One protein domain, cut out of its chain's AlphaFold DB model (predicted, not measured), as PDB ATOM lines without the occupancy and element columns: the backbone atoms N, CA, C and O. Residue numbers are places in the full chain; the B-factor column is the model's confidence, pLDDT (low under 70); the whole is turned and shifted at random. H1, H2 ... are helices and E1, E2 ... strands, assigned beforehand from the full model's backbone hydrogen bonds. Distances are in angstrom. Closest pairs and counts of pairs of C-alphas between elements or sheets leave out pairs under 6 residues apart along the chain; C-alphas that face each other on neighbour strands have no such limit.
ATOM      1  N   TRP A  30      10.511  30.818 -47.837       90.81
ATOM      2  CA  TRP A  30       9.810  29.650 -48.351       90.81
ATOM      3  C   TRP A  30       8.737  29.177 -47.375       90.81
ATOM      4  O   TRP A  30       8.961  29.117 -46.167       90.81
ATOM      5  N   PHE A  31       7.589  28.781 -47.917       88.25
ATOM      6  CA  PHE A  31       6.482  28.171 -47.184       88.25
ATOM      7  C   PHE A  31       5.777  27.160 -48.090       88.25
ATOM      8  O   PHE A  31       5.526  27.462 -49.256       88.25
ATOM      9  N   ASN A  32       5.490  25.952 -47.592       82.81
ATOM     10  CA  ASN A  32       4.860  24.870 -48.367       82.81
ATOM     11  C   ASN A  32       5.494  24.654 -49.761       82.81
ATOM     12  O   ASN A  32       4.801  24.529 -50.769       82.81
ATOM     13  N   ASN A  33       6.830  24.620 -49.819       79.44
ATOM     14  CA  ASN A  33       7.633  24.445 -51.041       79.44
ATOM     15  C   ASN A  33       7.484  25.546 -52.104       79.44
ATOM     16  O   ASN A  33       7.839  25.323 -53.263       79.44
ATOM     17  N   GLN A  34       6.991  26.725 -51.731       86.94
ATOM     18  CA  GLN A  34       6.866  27.875 -52.622       86.94
ATOM     19  C   GLN A  34       7.613  29.081 -52.057       86.94
ATOM     20  O   GLN A  34       7.609  29.319 -50.847       86.94
ATOM     21  N   VAL A  35       8.243  29.851 -52.947       90.56
ATOM     22  CA  VAL A  35       8.787  31.170 -52.607       90.56
ATOM     23  C   VAL A  35       7.616  32.109 -52.352       90.56
ATOM     24  O   VAL A  35       6.685  32.189 -53.152       90.56
ATOM     25  N   THR A  36       7.672  32.819 -51.237       92.94
ATOM     26  CA  THR A  36       6.643  33.769 -50.833       92.94
ATOM     27  C   THR A  36       7.111  35.211 -51.017       92.94
ATOM     28  O   THR A  36       8.289  35.472 -51.249       92.94
ATOM     29  N   ALA A  37       6.185  36.160 -50.875       93.06
ATOM     30  CA  ALA A  37       6.498  37.588 -50.812       93.06
ATOM     31  C   ALA A  37       6.850  38.066 -49.387       93.06
ATOM     32  O   ALA A  37       6.823  39.271 -49.132       93.06
ATOM     33  N   TYR A  38       7.071  37.147 -48.438       93.00
ATOM     34  CA  TYR A  38       7.503  37.501 -47.087       93.00
ATOM     35  C   TYR A  38       9.008  37.784 -47.066       93.00
ATOM     36  O   TYR A  38       9.785  37.097 -47.731       93.00
ATOM     37  N   HIS A  39       9.396  38.763 -46.259       92.81
ATOM     38  CA  HIS A  39      10.775  39.076 -45.891       92.81
ATOM     39  C   HIS A  39      11.009  38.764 -44.409       92.81
ATOM     40  O   HIS A  39      10.060  38.516 -43.666       92.81
ATOM     41  N   TYR A  40      12.263  38.774 -43.956       89.81
ATOM     42  CA  TYR A  40      12.595  38.522 -42.550       89.81
ATOM     43  C   TYR A  40      11.918  39.541 -41.613       89.81
ATOM     44  O   TYR A  40      11.429  39.182 -40.543       89.81
ATOM     45  N   SER A  41      11.834  40.804 -42.031       89.81
ATOM     46  CA  SER A  41      11.169  41.891 -41.306       89.81
ATOM     47  C   SER A  41       9.649  41.742 -41.191       89.81
ATOM     48  O   SER A  41       9.062  42.358 -40.305       89.81
ATOM     49  N   ASP A  42       9.019  40.871 -41.987       92.00
ATOM     50  CA  ASP A  42       7.587  40.562 -41.873       92.00
ATOM     51  C   ASP A  42       7.274  39.636 -40.671       92.00
ATOM     52  O   ASP A  42       6.109  39.302 -40.420       92.00
ATOM     53  N   PHE A  43       8.303  39.212 -39.922       89.12
ATOM     54  CA  PHE A  43       8.196  38.314 -38.775       89.12
ATOM     55  C   PHE A  43       8.524  38.986 -37.433       89.12
ATOM     56  O   PHE A  43       9.575  39.597 -37.197       89.12
ATOM     57  N   ASN A  44       7.628  38.753 -36.480       85.75
ATOM     58  CA  ASN A  44       7.834  39.005 -35.067       85.75
ATOM     59  C   ASN A  44       8.484  37.799 -34.405       85.75
ATOM     60  O   ASN A  44       7.840  36.765 -34.228       85.75
ATOM     61  N   PHE A  45       9.738  37.956 -33.997       80.12
ATOM     62  CA  PHE A  45      10.452  36.938 -33.242       80.12
ATOM     63  C   PHE A  45      10.118  37.018 -31.763       80.12
ATOM     64  O   PHE A  45       9.920  38.102 -31.204       80.12
ATOM     65  N   TRP A  46      10.076  35.853 -31.139       72.62
ATOM     66  CA  TRP A  46       9.780  35.717 -29.727       72.62
ATOM     67  C   TRP A  46      10.940  36.321 -28.916       72.62
ATOM     68  O   TRP A  46      12.102  36.119 -29.249       72.62
ATOM     69  N   GLY A  47      10.646  37.109 -27.877       60.75
ATOM     70  CA  GLY A  47      11.665  37.603 -26.941       60.75
ATOM     71  C   GLY A  47      12.380  38.879 -27.399       60.75
ATOM     72  O   GLY A  47      13.434  39.220 -26.868       60.75
ATOM     73  N   LYS A  48      11.820  39.607 -28.377       58.84
ATOM     74  CA  LYS A  48      12.294  40.947 -28.777       58.84
ATOM     75  C   LYS A  48      12.063  42.031 -27.701       58.84
ATOM     76  O   LYS A  48      12.699  43.082 -27.773       58.84
ATOM     77  N   ASN A  49      11.209  41.785 -26.701       49.59
ATOM     78  CA  ASN A  49      11.019  42.677 -25.551       49.59
ATOM     79  C   ASN A  49      12.093  42.392 -24.487       49.59
ATOM     80  O   ASN A  49      12.335  41.242 -24.144       49.59
ATOM     81  N   LYS A  50      12.753  43.442 -23.982       41.81
ATOM     82  CA  LYS A  50      13.906  43.393 -23.056       41.81
ATOM     83  C   LYS A  50      13.564  42.947 -21.619       41.81
ATOM     84  O   LYS A  50      14.272  43.336 -20.693       41.81
ATOM     85  N   GLU A  51      12.487  42.202 -21.405       40.88
ATOM     86  CA  GLU A  51      12.133  41.743 -20.061       40.88
ATOM     87  C   GLU A  51      12.851  40.419 -19.742       40.88
ATOM     88  O   GLU A  51      12.947  39.547 -20.610       40.88
ATOM     89  N   ASP A  59       3.673  38.247 -19.012       42.47
ATOM     90  CA  ASP A  59       4.547  37.916 -20.130       42.47
ATOM     91  C   ASP A  59       3.786  37.071 -21.153       42.47
ATOM     92  O   ASP A  59       3.343  35.959 -20.860       42.47
ATOM     93  N   GLU A  60       3.750  37.512 -22.414       38.75
ATOM     94  CA  GLU A  60       3.419  36.633 -23.555       38.75
ATOM     95  C   GLU A  60       4.346  35.392 -23.620       38.75
ATOM     96  O   GLU A  60       4.058  34.425 -24.328       38.75
ATOM     97  N   TYR A  61       5.445  35.415 -22.851       40.91
ATOM     98  CA  TYR A  61       6.431  34.356 -22.636       40.91
ATOM     99  C   TYR A  61       6.107  33.368 -21.511       40.91
ATOM    100  O   TYR A  61       6.750  32.322 -21.445       40.91
ATOM    101  N   ALA A  62       5.073  33.607 -20.694       38.84
ATOM    102  CA  ALA A  62       4.513  32.609 -19.772       38.84
ATOM    103  C   ALA A  62       3.772  31.467 -20.511       38.84
ATOM    104  O   ALA A  62       2.956  30.741 -19.941       38.84
ATOM    105  N   ALA A  63       4.061  31.302 -21.801       40.62
ATOM    106  CA  ALA A  63       3.877  30.077 -22.543       40.62
ATOM    107  C   ALA A  63       4.585  28.952 -21.778       40.62
ATOM    108  O   ALA A  63       5.812  28.853 -21.786       40.62
ATOM    109  N   THR A  64       3.801  28.126 -21.084       47.00
ATOM    110  CA  THR A  64       4.266  26.902 -20.428       47.00
ATOM    111  C   THR A  64       5.190  26.140 -21.377       47.00
ATOM    112  O   THR A  64       4.938  26.150 -22.580       47.00
ATOM    113  N   ALA A  65       6.229  25.468 -20.872       44.94
ATOM    114  CA  ALA A  65       7.155  24.644 -21.668       44.94
ATOM    115  C   ALA A  65       6.451  23.746 -22.723       44.94
ATOM    116  O   ALA A  65       7.013  23.435 -23.767       44.94
ATOM    117  N   ASP A  66       5.174  23.415 -22.506       43.56
ATOM    118  CA  ASP A  66       4.280  22.734 -23.448       43.56
ATOM    119  C   ASP A  66       4.044  23.449 -24.784       43.56
ATOM    120  O   ASP A  66       3.977  22.788 -25.813       43.56
ATOM    121  N   GLN A  67       3.948  24.783 -24.822       49.12
ATOM    122  CA  GLN A  67       3.806  25.521 -26.088       49.12
ATOM    123  C   GLN A  67       5.054  25.427 -26.975       49.12
ATOM    124  O   GLN A  67       4.970  25.692 -28.175       49.12
ATOM    125  N   TRP A  68       6.192  25.059 -26.386       52.94
ATOM    126  CA  TRP A  68       7.495  25.028 -27.035       52.94
ATOM    127  C   TRP A  68       7.855  23.649 -27.582       52.94
ATOM    128  O   TRP A  68       8.589  23.558 -28.559       52.94
ATOM    129  N   LEU A  69       7.288  22.588 -27.009       53.66
ATOM    130  CA  LEU A  69       7.483  21.193 -27.418       53.66
ATOM    131  C   LEU A  69       6.636  20.803 -28.641       53.66
ATOM    132  O   LEU A  69       6.221  19.661 -28.805       53.66
ATOM    133  N   GLY A  70       6.331  21.767 -29.504       53.47
ATOM    134  CA  GLY A  70       5.435  21.576 -30.632       53.47
ATOM    135  C   GLY A  70       6.004  20.701 -31.749       53.47
ATOM    136  O   GLY A  70       7.211  20.673 -32.000       53.47
ATOM    137  N   ARG A  71       5.112  20.045 -32.501       57.50
ATOM    138  CA  ARG A  71       5.462  19.504 -33.823       57.50
ATOM    139  C   ARG A  71       5.414  20.623 -34.849       57.50
ATOM    140  O   ARG A  71       4.365  21.247 -35.052       57.50
ATOM    141  N   TYR A  72       6.534  20.844 -35.524       60.25
ATOM    142  CA  TYR A  72       6.634  21.796 -36.622       60.25
ATOM    143  C   TYR A  72       6.507  21.046 -37.950       60.25
ATOM    144  O   TYR A  72       6.907  19.885 -38.068       60.25
ATOM    145  N   ALA A  73       5.859  21.683 -38.926       52.44
ATOM    146  CA  ALA A  73       5.536  21.055 -40.204       52.44
ATOM    147  C   ALA A  73       6.760  20.504 -40.958       52.44
ATOM    148  O   ALA A  73       7.877  21.006 -40.859       52.44
ATOM    149  N   VAL A  74       6.470  19.475 -41.754       53.22
ATOM    150  CA  VAL A  74       7.338  18.759 -42.695       53.22
ATOM    151  C   VAL A  74       7.898  19.715 -43.757       53.22
ATOM    152  O   VAL A  74       7.152  20.504 -44.343       53.22
ATOM    153  N   THR A  75       9.200  19.635 -44.047       51.84
ATOM    154  CA  THR A  75       9.742  20.158 -45.312       51.84
ATOM    155  C   THR A  75       9.529  19.113 -46.402       51.84
ATOM    156  O   THR A  75       9.608  17.935 -46.109       51.84
ATOM    157  N   ARG A  76       9.245  19.572 -47.631       44.06
ATOM    158  CA  ARG A  76       9.175  18.940 -48.974       44.06
ATOM    159  C   ARG A  76       9.026  17.420 -49.203       44.06
ATOM    160  O   ARG A  76       8.461  17.068 -50.234       44.06
ATOM    161  N   GLU A  77       9.491  16.542 -48.330       51.50
ATOM    162  CA  GLU A  77       9.450  15.089 -48.445       51.50
ATOM    163  C   GLU A  77       8.785  14.510 -47.186       51.50
ATOM    164  O   GLU A  77       9.245  14.759 -46.074       51.50
ATOM    165  N   ASP A  78       7.721  13.713 -47.350       54.72
ATOM    166  CA  ASP A  78       6.884  13.118 -46.281       54.72
ATOM    167  C   ASP A  78       7.630  12.165 -45.309       54.72
ATOM    168  O   ASP A  78       7.015  11.361 -44.606       54.72
ATOM    169  N   LYS A  79       8.964  12.210 -45.285       58.47
ATOM    170  CA  LYS A  79       9.863  11.330 -44.531       58.47
ATOM    171  C   LYS A  79      10.666  12.049 -43.445       58.47
ATOM    172  O   LYS A  79      11.207  11.350 -42.585       58.47
ATOM    173  N   THR A  80      10.679  13.389 -43.440       63.41
ATOM    174  CA  THR A  80      11.454  14.204 -42.490       63.41
ATOM    175  C   THR A  80      10.555  15.148 -41.698       63.41
ATOM    176  O   THR A  80       9.791  15.925 -42.270       63.41
ATOM    177  N   TRP A  81      10.653  15.120 -40.371       71.12
ATOM    178  CA  TRP A  81       9.940  16.056 -39.497       71.12
ATOM    179  C   TRP A  81      10.890  16.759 -38.531       71.12
ATOM    180  O   TRP A  81      11.979  16.265 -38.235       71.12
ATOM    181  N   TYR A  82      10.463  17.938 -38.078       72.62
ATOM    182  CA  TYR A  82      11.256  18.834 -37.249       72.62
ATOM    183  C   TYR A  82      10.617  18.961 -35.879       72.62
ATOM    184  O   TYR A  82       9.403  19.154 -35.746       72.62
ATOM    185  N   ARG A  83      11.463  18.907 -34.859       75.38
ATOM    186  CA  ARG A  83      11.076  19.168 -33.481       75.38
ATOM    187  C   ARG A  83      11.979  20.243 -32.907       75.38
ATOM    188  O   ARG A  83      13.188  20.189 -33.096       75.38
ATOM    189  N   ILE A  84      11.385  21.201 -32.208       74.94
ATOM    190  CA  ILE A  84      12.123  22.229 -31.476       74.94
ATOM    191  C   ILE A  84      11.914  21.956 -29.994       74.94
ATOM    192  O   ILE A  84      10.791  21.712 -29.561       74.94
ATOM    193  N   ILE A  85      13.008  21.927 -29.243       70.75
ATOM    194  CA  ILE A  85      13.033  21.581 -27.824       70.75
ATOM    195  C   ILE A  85      13.741  22.727 -27.104       70.75
ATOM    196  O   ILE A  85      14.888  23.003 -27.449       70.75
ATOM    197  N   PRO A  86      13.118  23.409 -26.135       62.59
ATOM    198  CA  PRO A  86      13.832  24.347 -25.276       62.59
ATOM    199  C   PRO A  86      14.959  23.644 -24.527       62.59
ATOM    200  O   PRO A  86      14.781  22.534 -24.035       62.59
ATOM    201  N   ASP A  87      16.101  24.302 -24.412       61.72
ATOM    202  CA  ASP A  87      17.149  23.912 -23.481       61.72
ATOM    203  C   ASP A  87      16.956  24.679 -22.165       61.72
ATOM    204  O   ASP A  87      17.250  25.874 -22.037       61.72
ATOM    205  N   ASP A  88      16.431  23.961 -21.174       52.38
ATOM    206  CA  ASP A  88      16.101  24.490 -19.851       52.38
ATOM    207  C   ASP A  88      17.338  24.903 -19.025       52.38
ATOM    208  O   ASP A  88      17.198  25.666 -18.059       52.38
ATOM    209  N   ASN A  89      18.558  24.499 -19.414       48.62
ATOM    210  CA  ASN A  89      19.789  24.972 -18.763       48.62
ATOM    211  C   ASN A  89      20.035  26.476 -18.992       48.62
ATOM    212  O   ASN A  89      20.836  27.091 -18.288       48.62
ATOM    213  N   SER A  90      19.328  27.094 -19.943       45.12
ATOM    214  CA  SER A  90      19.504  28.500 -20.316       45.12
ATOM    215  C   SER A  90      18.747  29.502 -19.430       45.12
ATOM    216  O   SER A  90      18.852  30.707 -19.651       45.12
ATOM    217  N   THR A  91      17.995  29.051 -18.424       43.34
ATOM    218  CA  THR A  91      17.127  29.915 -17.595       43.34
ATOM    219  C   THR A  91      17.867  30.776 -16.566       43.34
ATOM    220  O   THR A  91      17.236  31.592 -15.896       43.34
ATOM    221  N   ALA A  92      19.188  30.620 -16.428       40.31
ATOM    222  CA  ALA A  92      19.938  31.307 -15.384       40.31
ATOM    223  C   ALA A  92      20.285  32.769 -15.719       40.31
ATOM    224  O   ALA A  92      20.111  33.587 -14.833       40.31
ATOM    225  N   ASP A  93      20.712  33.126 -16.942       42.06
ATOM    226  CA  ASP A  93      21.184  34.503 -17.241       42.06
ATOM    227  C   ASP A  93      21.241  34.881 -18.751       42.06
ATOM    228  O   ASP A  93      21.727  35.957 -19.107       42.06
ATOM    229  N   ILE A  94      20.789  34.022 -19.684       49.75
ATOM    230  CA  ILE A  94      20.990  34.198 -21.145       49.75
ATOM    231  C   ILE A  94      19.684  33.909 -21.911       49.75
ATOM    232  O   ILE A  94      18.808  33.205 -21.415       49.75
ATOM    233  N   ALA A  95      19.528  34.474 -23.117       55.69
ATOM    234  CA  ALA A  95      18.413  34.160 -24.013       55.69
ATOM    235  C   ALA A  95      18.248  32.632 -24.188       55.69
ATOM    236  O   ALA A  95      19.256  31.950 -24.369       55.69
ATOM    237  N   PRO A  96      17.009  32.105 -24.176       61.66
ATOM    238  CA  PRO A  96      16.702  30.683 -24.118       61.66
ATOM    239  C   PRO A  96      17.319  29.992 -25.321       61.66
ATOM    240  O   PRO A  96      17.117  30.421 -26.460       61.66
ATOM    241  N   GLN A  97      18.070  28.935 -25.060       70.94
ATOM    242  CA  GLN A  97      18.574  28.038 -26.086       70.94
ATOM    243  C   GLN A  97      17.470  27.050 -26.484       70.94
ATOM    244  O   GLN A  97      16.594  26.715 -25.692       70.94
ATOM    245  N   CYS A  98      17.496  26.618 -27.736       73.19
ATOM    246  CA  CYS A  98      16.615  25.634 -28.336       73.19
ATOM    247  C   CYS A  98      17.462  24.631 -29.122       73.19
ATOM    248  O   CYS A  98      18.394  25.006 -29.835       73.19
ATOM    249  N   SER A  99      17.079  23.365 -29.052       75.56
ATOM    250  CA  SER A  99      17.591  22.288 -29.885       75.56
ATOM    251  C   SER A  99      16.592  21.996 -30.999       75.56
ATOM    252  O   SER A  99      15.417  21.737 -30.737       75.56
ATOM    253  N   ILE A 100      17.047  22.040 -32.246       78.00
ATOM    254  CA  ILE A 100      16.284  21.630 -33.422       78.00
ATOM    255  C   ILE A 100      16.707  20.207 -33.758       78.00
ATOM    256  O   ILE A 100      17.870  19.964 -34.065       78.00
ATOM    257  N   GLN A 101      15.760  19.278 -33.728       78.12
ATOM    258  CA  GLN A 101      15.972  17.907 -34.163       78.12
ATOM    259  C   GLN A 101      15.346  17.667 -35.529       78.12
ATOM    260  O   GLN A 101      14.167  17.956 -35.752       78.12
ATOM    261  N   TYR A 102      16.149  17.095 -36.417       79.88
ATOM    262  CA  TYR A 102      15.776  16.689 -37.764       79.88
ATOM    263  C   TYR A 102      15.635  15.178 -37.755       79.88
ATOM    264  O   TYR A 102      16.611  14.488 -37.472       79.88
ATOM    265  N   ILE A 103      14.436  14.669 -38.023       77.62
ATOM    266  CA  ILE A 103      14.134  13.248 -37.862       77.62
ATOM    267  C   ILE A 103      13.746  12.676 -39.218       77.62
ATOM    268  O   ILE A 103      12.643  12.931 -39.701       77.62
ATOM    269  N   ASP A 104      14.648  11.895 -39.808       78.38
ATOM    270  CA  ASP A 104      14.418  11.120 -41.029       78.38
ATOM    271  C   ASP A 104      13.978   9.697 -40.655       78.38
ATOM    272  O   ASP A 104      14.532   9.070 -39.748       78.38
ATOM    273  N   THR A 105      12.939   9.207 -41.331       72.12
ATOM    274  CA  THR A 105      12.324   7.887 -41.108       72.12
ATOM    275  C   THR A 105      12.503   6.924 -42.282       72.12
ATOM    276  O   THR A 105      11.810   5.902 -42.370       72.12
ATOM    277  N   THR A 106      13.416   7.232 -43.205       70.12
ATOM    278  CA  THR A 106      13.713   6.392 -44.366       70.12
ATOM    279  C   THR A 106      14.085   4.971 -43.918       70.12
ATOM    280  O   THR A 106      14.856   4.757 -42.983       70.12
ATOM    281  N   ASP A 107      13.456   3.974 -44.547       64.81
ATOM    282  CA  ASP A 107      13.616   2.539 -44.263       64.81
ATOM    283  C   ASP A 107      13.197   2.075 -42.852       64.81
ATOM    284  O   ASP A 107      13.596   1.002 -42.394       64.81
ATOM    285  N   GLY A 108      12.360   2.851 -42.155       64.88
ATOM    286  CA  GLY A 108      11.825   2.476 -40.840       64.88
ATOM    287  C   GLY A 108      12.836   2.592 -39.694       64.88
ATOM    288  O   GLY A 108      12.546   2.143 -38.585       64.88
ATOM    289  N   LYS A 109      14.000   3.202 -39.945       70.81
ATOM    290  CA  LYS A 109      14.980   3.590 -38.927       70.81
ATOM    291  C   LYS A 109      14.931   5.099 -38.725       70.81
ATOM    292  O   LYS A 109      14.700   5.841 -39.671       70.81
ATOM    293  N   PHE A 110      15.167   5.538 -37.493       78.94
ATOM    294  CA  PHE A 110      15.295   6.955 -37.180       78.94
ATOM    295  C   PHE A 110      16.744   7.392 -37.362       78.94
ATOM    296  O   PHE A 110      17.636   6.838 -36.719       78.94
ATOM    297  N   ALA A 111      16.966   8.398 -38.200       77.94
ATOM    298  CA  ALA A 111      18.186   9.191 -38.173       77.94
ATOM    299  C   ALA A 111      17.838  10.562 -37.593       77.94
ATOM    300  O   ALA A 111      16.975  11.257 -38.130       77.94
ATOM    301  N   VAL A 112      18.478  10.911 -36.473       80.00
ATOM    302  CA  VAL A 112      18.257  12.183 -35.783       80.00
ATOM    303  C   VAL A 112      19.552  12.978 -35.754       80.00
ATOM    304  O   VAL A 112      20.568  12.500 -35.255       80.00
ATOM    305  N   THR A 113      19.510  14.189 -36.299       79.38
ATOM    306  CA  THR A 113      20.547  15.212 -36.107       79.38
ATOM    307  C   THR A 113      19.997  16.333 -35.243       79.38
ATOM    308  O   THR A 113      18.813  16.649 -35.345       79.38
ATOM    309  N   THR A 114      20.850  16.933 -34.413       78.38
ATOM    310  CA  THR A 114      20.483  18.012 -33.488       78.38
ATOM    311  C   THR A 114      21.355  19.236 -33.749       78.38
ATOM    312  O   THR A 114      22.577  19.111 -33.772       78.38
ATOM    313  N   ASP A 115      20.732  20.406 -33.892       77.75
ATOM    314  CA  ASP A 115      21.403  21.709 -33.914       77.75
ATOM    315  C   ASP A 115      20.949  22.552 -32.717       77.75
ATOM    316  O   ASP A 115      19.755  22.616 -32.428       77.75
ATOM    317  N   HIS A 116      21.872  23.256 -32.059       77.56
ATOM    318  CA  HIS A 116      21.555  24.159 -30.945       77.56
ATOM    319  C   HIS A 116      21.605  25.628 -31.392       77.56
ATOM    320  O   HIS A 116      22.523  26.042 -32.105       77.56
ATOM    321  N   THR A 117      20.621  26.430 -30.985       75.69
ATOM    322  CA  THR A 117      20.534  27.863 -31.310       75.69
ATOM    323  C   THR A 117      19.664  28.621 -30.307       75.69
ATOM    324  O   THR A 117      18.867  28.021 -29.598       75.69
ATOM    325  N   GLU A 118      19.741  29.952 -30.257       74.62
ATOM    326  CA  GLU A 118      18.833  30.738 -29.414       74.62
ATOM    327  C   GLU A 118      17.393  30.660 -29.954       74.62
ATOM    328  O   GLU A 118      17.128  31.022 -31.103       74.62
ATOM    329  N   CYS A 119      16.425  30.274 -29.118       73.81
ATOM    330  CA  CYS A 119      15.019  30.154 -29.512       73.81
ATOM    331  C   CYS A 119      14.474  31.444 -30.135       73.81
ATOM    332  O   CYS A 119      13.709  31.397 -31.098       73.81
ATOM    333  N   ARG A 120      14.889  32.610 -29.616       71.69
ATOM    334  CA  ARG A 120      14.469  33.931 -30.118       71.69
ATOM    335  C   ARG A 120      14.909  34.219 -31.556       71.69
ATOM    336  O   ARG A 120      14.413  35.164 -32.157       71.69
ATOM    337  N   LEU A 121      15.856  33.456 -32.101       74.06
ATOM    338  CA  LEU A 121      16.325  33.621 -33.478       74.06
ATOM    339  C   LEU A 121      15.488  32.828 -34.477       74.06
ATOM    340  O   LEU A 121      15.520  33.139 -35.662       74.06
ATOM    341  N   ILE A 122      14.747  31.824 -34.010       78.75
ATOM    342  CA  ILE A 122      14.006  30.909 -34.879       78.75
ATOM    343  C   ILE A 122      12.502  30.978 -34.643       78.75
ATOM    344  O   ILE A 122      11.743  30.881 -35.597       78.75
ATOM    345  N   LEU A 123      12.029  31.177 -33.412       81.31
ATOM    346  CA  LEU A 123      10.598  31.194 -33.123       81.31
ATOM    347  C   LEU A 123       9.994  32.545 -33.491       81.31
ATOM    348  O   LEU A 123      10.413  33.595 -32.997       81.31
ATOM    349  N   ALA A 124       8.989  32.503 -34.362       85.38
ATOM    350  CA  ALA A 124       8.406  33.691 -34.950       85.38
ATOM    351  C   ALA A 124       6.891  33.583 -35.155       85.38
ATOM    352  O   ALA A 124       6.292  32.505 -35.151       85.38
ATOM    353  N   SER A 125       6.271  34.742 -35.350       87.25
ATOM    354  CA  SER A 125       4.908  34.897 -35.845       87.25
ATOM    355  C   SER A 125       4.893  35.898 -36.991       87.25
ATOM    356  O   SER A 125       5.609  36.897 -36.963       87.25
ATOM    357  N   THR A 126       4.108  35.629 -38.026       88.94
ATOM    358  CA  THR A 126       3.960  36.563 -39.152       88.94
ATOM    359  C   THR A 126       3.097  37.764 -38.761       88.94
ATOM    360  O   THR A 126       2.074  37.614 -38.090       88.94
ATOM    361  N   GLN A 127       3.477  38.957 -39.220       88.12
ATOM    362  CA  GLN A 127       2.682  40.184 -39.089       88.12
ATOM    363  C   GLN A 127       1.927  40.563 -40.370       88.12
ATOM    364  O   GLN A 127       1.090  41.464 -40.360       88.12
ATOM    365  N   LYS A 128       2.222  39.891 -41.483       90.75
ATOM    366  CA  LYS A 128       1.755  40.270 -42.817       90.75
ATOM    367  C   LYS A 128       0.729  39.275 -43.343       90.75
ATOM    368  O   LYS A 128       0.904  38.058 -43.269       90.75
ATOM    369  N   ALA A 129      -0.362  39.801 -43.886       89.25
ATOM    370  CA  ALA A 129      -1.392  38.984 -44.509       89.25
ATOM    371  C   ALA A 129      -0.893  38.386 -45.831       89.25
ATOM    372  O   ALA A 129      -0.199  39.049 -46.604       89.25
ATOM    373  N   GLY A 130      -1.264  37.136 -46.096       90.06
ATOM    374  CA  GLY A 130      -0.832  36.399 -47.278       90.06
ATOM    375  C   GLY A 130      -0.949  34.886 -47.074       90.06
ATOM    376  O   GLY A 130      -1.760  34.448 -46.257       90.06
ATOM    377  N   PRO A 131      -0.147  34.081 -47.799       89.56
ATOM    378  CA  PRO A 131      -0.141  32.622 -47.667       89.56
ATOM    379  C   PRO A 131       0.140  32.096 -46.251       89.56
ATOM    380  O   PRO A 131      -0.280  30.986 -45.933       89.56
ATOM    381  N   ILE A 132       0.828  32.875 -45.407       90.62
ATOM    382  CA  ILE A 132       1.031  32.573 -43.987       90.62
ATOM    383  C   ILE A 132       0.077  33.482 -43.184       90.62
ATOM    384  O   ILE A 132       0.273  34.699 -43.168       90.62
ATOM    385  N   PRO A 133      -0.967  32.947 -42.525       89.62
ATOM    386  CA  PRO A 133      -1.950  33.769 -41.816       89.62
ATOM    387  C   PRO A 133      -1.308  34.649 -40.741       89.62
ATOM    388  O   PRO A 133      -0.480  34.158 -39.984       89.62
ATOM    389  N   VAL A 134      -1.712  35.921 -40.627       90.25
ATOM    390  CA  VAL A 134      -1.221  36.834 -39.574       90.25
ATOM    391  C   VAL A 134      -1.358  36.181 -38.194       90.25
ATOM    392  O   VAL A 134      -2.396  35.608 -37.875       90.25
ATOM    393  N   GLY A 135      -0.305  36.264 -37.381       84.75
ATOM    394  CA  GLY A 135      -0.243  35.655 -36.053       84.75
ATOM    395  C   GLY A 135       0.086  34.158 -36.041       84.75
ATOM    396  O   GLY A 135       0.271  33.601 -34.960       84.75
ATOM    397  N   GLN A 136       0.210  33.495 -37.201       87.12
ATOM    398  CA  GLN A 136       0.618  32.091 -37.268       87.12
ATOM    399  C   GLN A 136       1.994  31.914 -36.618       87.12
ATOM    400  O   GLN A 136       2.989  32.464 -37.092       87.12
ATOM    401  N   LYS A 137       2.040  31.118 -35.546       84.94
ATOM    402  CA  LYS A 137       3.270  30.731 -34.847       84.94
ATOM    403  C   LYS A 137       4.021  29.664 -35.646       84.94
ATOM    404  O   LYS A 137       3.401  28.791 -36.264       84.94
ATOM    405  N   GLY A 138       5.347  29.719 -35.624       83.75
ATOM    406  CA  GLY A 138       6.211  28.761 -36.307       83.75
ATOM    407  C   GLY A 138       7.693  29.032 -36.070       83.75
ATOM    408  O   GLY A 138       8.053  29.862 -35.235       83.75
ATOM    409  N   ALA A 139       8.533  28.326 -36.816       84.88
ATOM    410  CA  ALA A 139       9.976  28.501 -36.814       84.88
ATOM    411  C   ALA A 139      10.458  29.026 -38.169       84.88
ATOM    412  O   ALA A 139      10.131  28.444 -39.200       84.88
ATOM    413  N   LEU A 140      11.229  30.109 -38.179       87.12
ATOM    414  CA  LEU A 140      11.904  30.634 -39.358       87.12
ATOM    415  C   LEU A 140      13.369  30.177 -39.337       87.12
ATOM    416  O   LEU A 140      14.175  30.696 -38.572       87.12
ATOM    417  N   LEU A 141      13.701  29.184 -40.162       84.12
ATOM    418  CA  LEU A 141      15.038  28.584 -40.216       84.12
ATOM    419  C   LEU A 141      15.865  29.180 -41.362       84.12
ATOM    420  O   LEU A 141      15.358  29.312 -42.478       84.12
ATOM    421  N   ASP A 142      17.132  29.514 -41.104       83.88
ATOM    422  CA  ASP A 142      18.080  30.034 -42.102       83.88
ATOM    423  C   ASP A 142      18.892  28.900 -42.743       83.88
ATOM    424  O   ASP A 142      19.714  28.266 -42.088       83.88
ATOM    425  N   PHE A 143      18.708  28.684 -44.047       79.69
ATOM    426  CA  PHE A 143      19.467  27.710 -44.845       79.69
ATOM    427  C   PHE A 143      20.589  28.373 -45.666       79.69
ATOM    428  O   PHE A 143      21.014  27.880 -46.717       79.69
ATOM    429  N   GLY A 144      21.040  29.555 -45.247       82.56
ATOM    430  CA  GLY A 144      22.093  30.342 -45.879       82.56
ATOM    431  C   GLY A 144      21.604  31.150 -47.080       82.56
ATOM    432  O   GLY A 144      21.781  32.364 -47.106       82.56
ATOM    433  N   LYS A 145      20.983  30.503 -48.075       85.69
ATOM    434  CA  LYS A 145      20.478  31.171 -49.297       85.69
ATOM    435  C   LYS A 145      19.022  31.632 -49.203       85.69
ATOM    436  O   LYS A 145      18.598  32.451 -50.011       85.69
ATOM    437  N   TYR A 146      18.253  31.067 -48.281       86.50
ATOM    438  CA  TYR A 146      16.825  31.321 -48.114       86.50
ATOM    439  C   TYR A 146      16.409  31.029 -46.671       86.50
ATOM    440  O   TYR A 146      17.115  30.303 -45.966       86.50
ATOM    441  N   TYR A 147      15.255  31.556 -46.260       89.38
ATOM    442  CA  TYR A 147      14.589  31.125 -45.031       89.38
ATOM    443  C   TYR A 147      13.465  30.144 -45.346       89.38
ATOM    444  O   TYR A 147      12.798  30.294 -46.369       89.38
ATOM    445  N   ALA A 148      13.197  29.191 -44.457       87.75
ATOM    446  CA  ALA A 148      11.969  28.399 -44.491       87.75
ATOM    447  C   ALA A 148      11.137  28.671 -43.239       87.75
ATOM    448  O   ALA A 148      11.645  28.555 -42.124       87.75
ATOM    449  N   PHE A 149       9.863  29.014 -43.423       88.12
ATOM    450  CA  PHE A 149       8.916  29.114 -42.321       88.12
ATOM    451  C   PHE A 149       8.196  27.778 -42.126       88.12
ATOM    452  O   PHE A 149       7.455  27.322 -43.000       88.12
ATOM    453  N   LEU A 150       8.405  27.166 -40.965       85.00
ATOM    454  CA  LEU A 150       7.771  25.926 -40.542       85.00
ATOM    455  C   LEU A 150       6.649  26.260 -39.550       85.00
ATOM    456  O   LEU A 150       6.936  26.601 -38.401       85.00
ATOM    457  N   PRO A 151       5.370  26.201 -39.954       82.81
ATOM    458  CA  PRO A 151       4.265  26.496 -39.051       82.81
ATOM    459  C   PRO A 151       4.209  25.477 -37.910       82.81
ATOM    460  O   PRO A 151       4.356  24.270 -38.127       82.81
ATOM    461  N   LEU A 152       3.932  25.972 -36.704       78.25
ATOM    462  CA  LEU A 152       3.574  25.144 -35.561       78.25
ATOM    463  C   LEU A 152       2.241  24.451 -35.872       78.25
ATOM    464  O   LEU A 152       1.210  25.114 -35.975       78.25
ATOM    465  N   GLN A 153       2.277  23.132 -36.063       72.50
ATOM    466  CA  GLN A 153       1.094  22.343 -36.424       72.50
ATOM    467  C   GLN A 153       0.264  22.002 -35.196       72.50
ATOM    468  O   GLN A 153      -0.962  22.079 -35.210       72.50
ATOM    469  N   GLN A 154       0.952  21.609 -34.130       65.94
ATOM    470  CA  GLN A 154       0.322  21.169 -32.905       65.94
ATOM    471  C   GLN A 154       1.233  21.493 -31.730       65.94
ATOM    472  O   GLN A 154       2.419  21.163 -31.741       65.94
ATOM    473  N   VAL A 155       0.648  22.112 -30.709       65.19
ATOM    474  CA  VAL A 155       1.235  22.168 -29.371       65.19
ATOM    475  C   VAL A 155       1.177  20.751 -28.800       65.19
ATOM    476  O   VAL A 155       0.077  20.227 -28.606       65.19
ATOM    477  N   GLU A 156       2.322  20.103 -28.575       63.75
ATOM    478  CA  GLU A 156       2.317  18.839 -27.839       63.75
ATOM    479  C   GLU A 156       2.227  19.147 -26.349       63.75
ATOM    480  O   GLU A 156       3.189  19.573 -25.714       63.75
TER     481      GLU A 156
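This is residues 30 to 51 and 59 to 156 of the 452 residues of the protein "YARHG domain-containing protein" of Enterobacteriaceae bacterium (strain FGI 57) (UniProt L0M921). Two strongly twisted antiparallel sheets, a slab of three long strands (E2, E3, E4) and a sheet of four strands (E1, E5, E6, E7), are joined by the short helix H2, which runs from the end of E4 to the start of E5. The sheets are not a sandwich: H2 lies between them, and a second short helix, H1, lies at one end of the three-stranded slab. The printed part has 120 residues, with two named helices and seven named strands that follow along the chain as E1 E2 H1 E3 E4 H2 E5 E6 E7; the sheet orders are E1 - E5 - E6 - E7 and E2 - E3 - E4. The class is mostly strand, with 53 residues, under half, in named elements. The whole is compact, with a radius of gyration of the C-alphas of 14.5 A and spans of 45 by 35 by 26 A.

Residues 30 to 42 hold no named element. E1, residues 43 to 45, begins with C-alpha 43 at (8.196, 38.314, -38.775). After the cut, residues 59 to 79 hold no named element. E2 is residues 80 to 87, 22.1 A long, and H1 is residues 88 to 91. E3, residues 97 to 104, measures 23.0 A, and E4, residues 111 to 118, 23.3 A. H2 is residues 119 to 122, and E5 is residues 123 to 126. E6, residues 137 to 142, measures 16.5 A. E7, residues 147 to 154, measures 21.2 A and ends with C-alpha 154 at (0.322, 21.169, -32.905).

E1 and E5 are antiparallel, with N 44 and O 125 at 2.8 A. E5, E6 and E7 form a meander, each strand the antiparallel neighbour of the one before; N 124 and O 138 are 2.9 A apart, and N 139 and O 150 2.8 A. H2 is on this sheet at a height of 6.1 A, over none of its strands; its closest C-alphas to E6 are those of Ile 122 and Leu 140, 5.0 A. H2 is also on the other sheet at a height of 8.2 A, only just over E3, with 3 of its C-alphas there. In that sheet N 83 and O 101 of E2 and E3 are 3.0 A apart, and N 100 and O 115 of the hairpin E3 and E4 2.8 A. H1 only grazes it with residues 88 to 91. Among the pairs apart are E3 and E6, and E2 and E7. H1 and H2 are too short for any O i to N i+4 pair; in each the one O i to N i+3 pair is within range.

The C-alphas farthest apart, of Glu 51 and Asp 107, are 46.1 A from each other. Residues 52 to 58 are not printed, and C-alphas 51 and 59 are 8.5 A apart across the cut. Of the links printed whole, none is long. Mean pLDDT of the printed part is 71.4, with residues 47 to 51, 59 to 80, 86 to 96, 107 to 108 and 154 to 156 under 70.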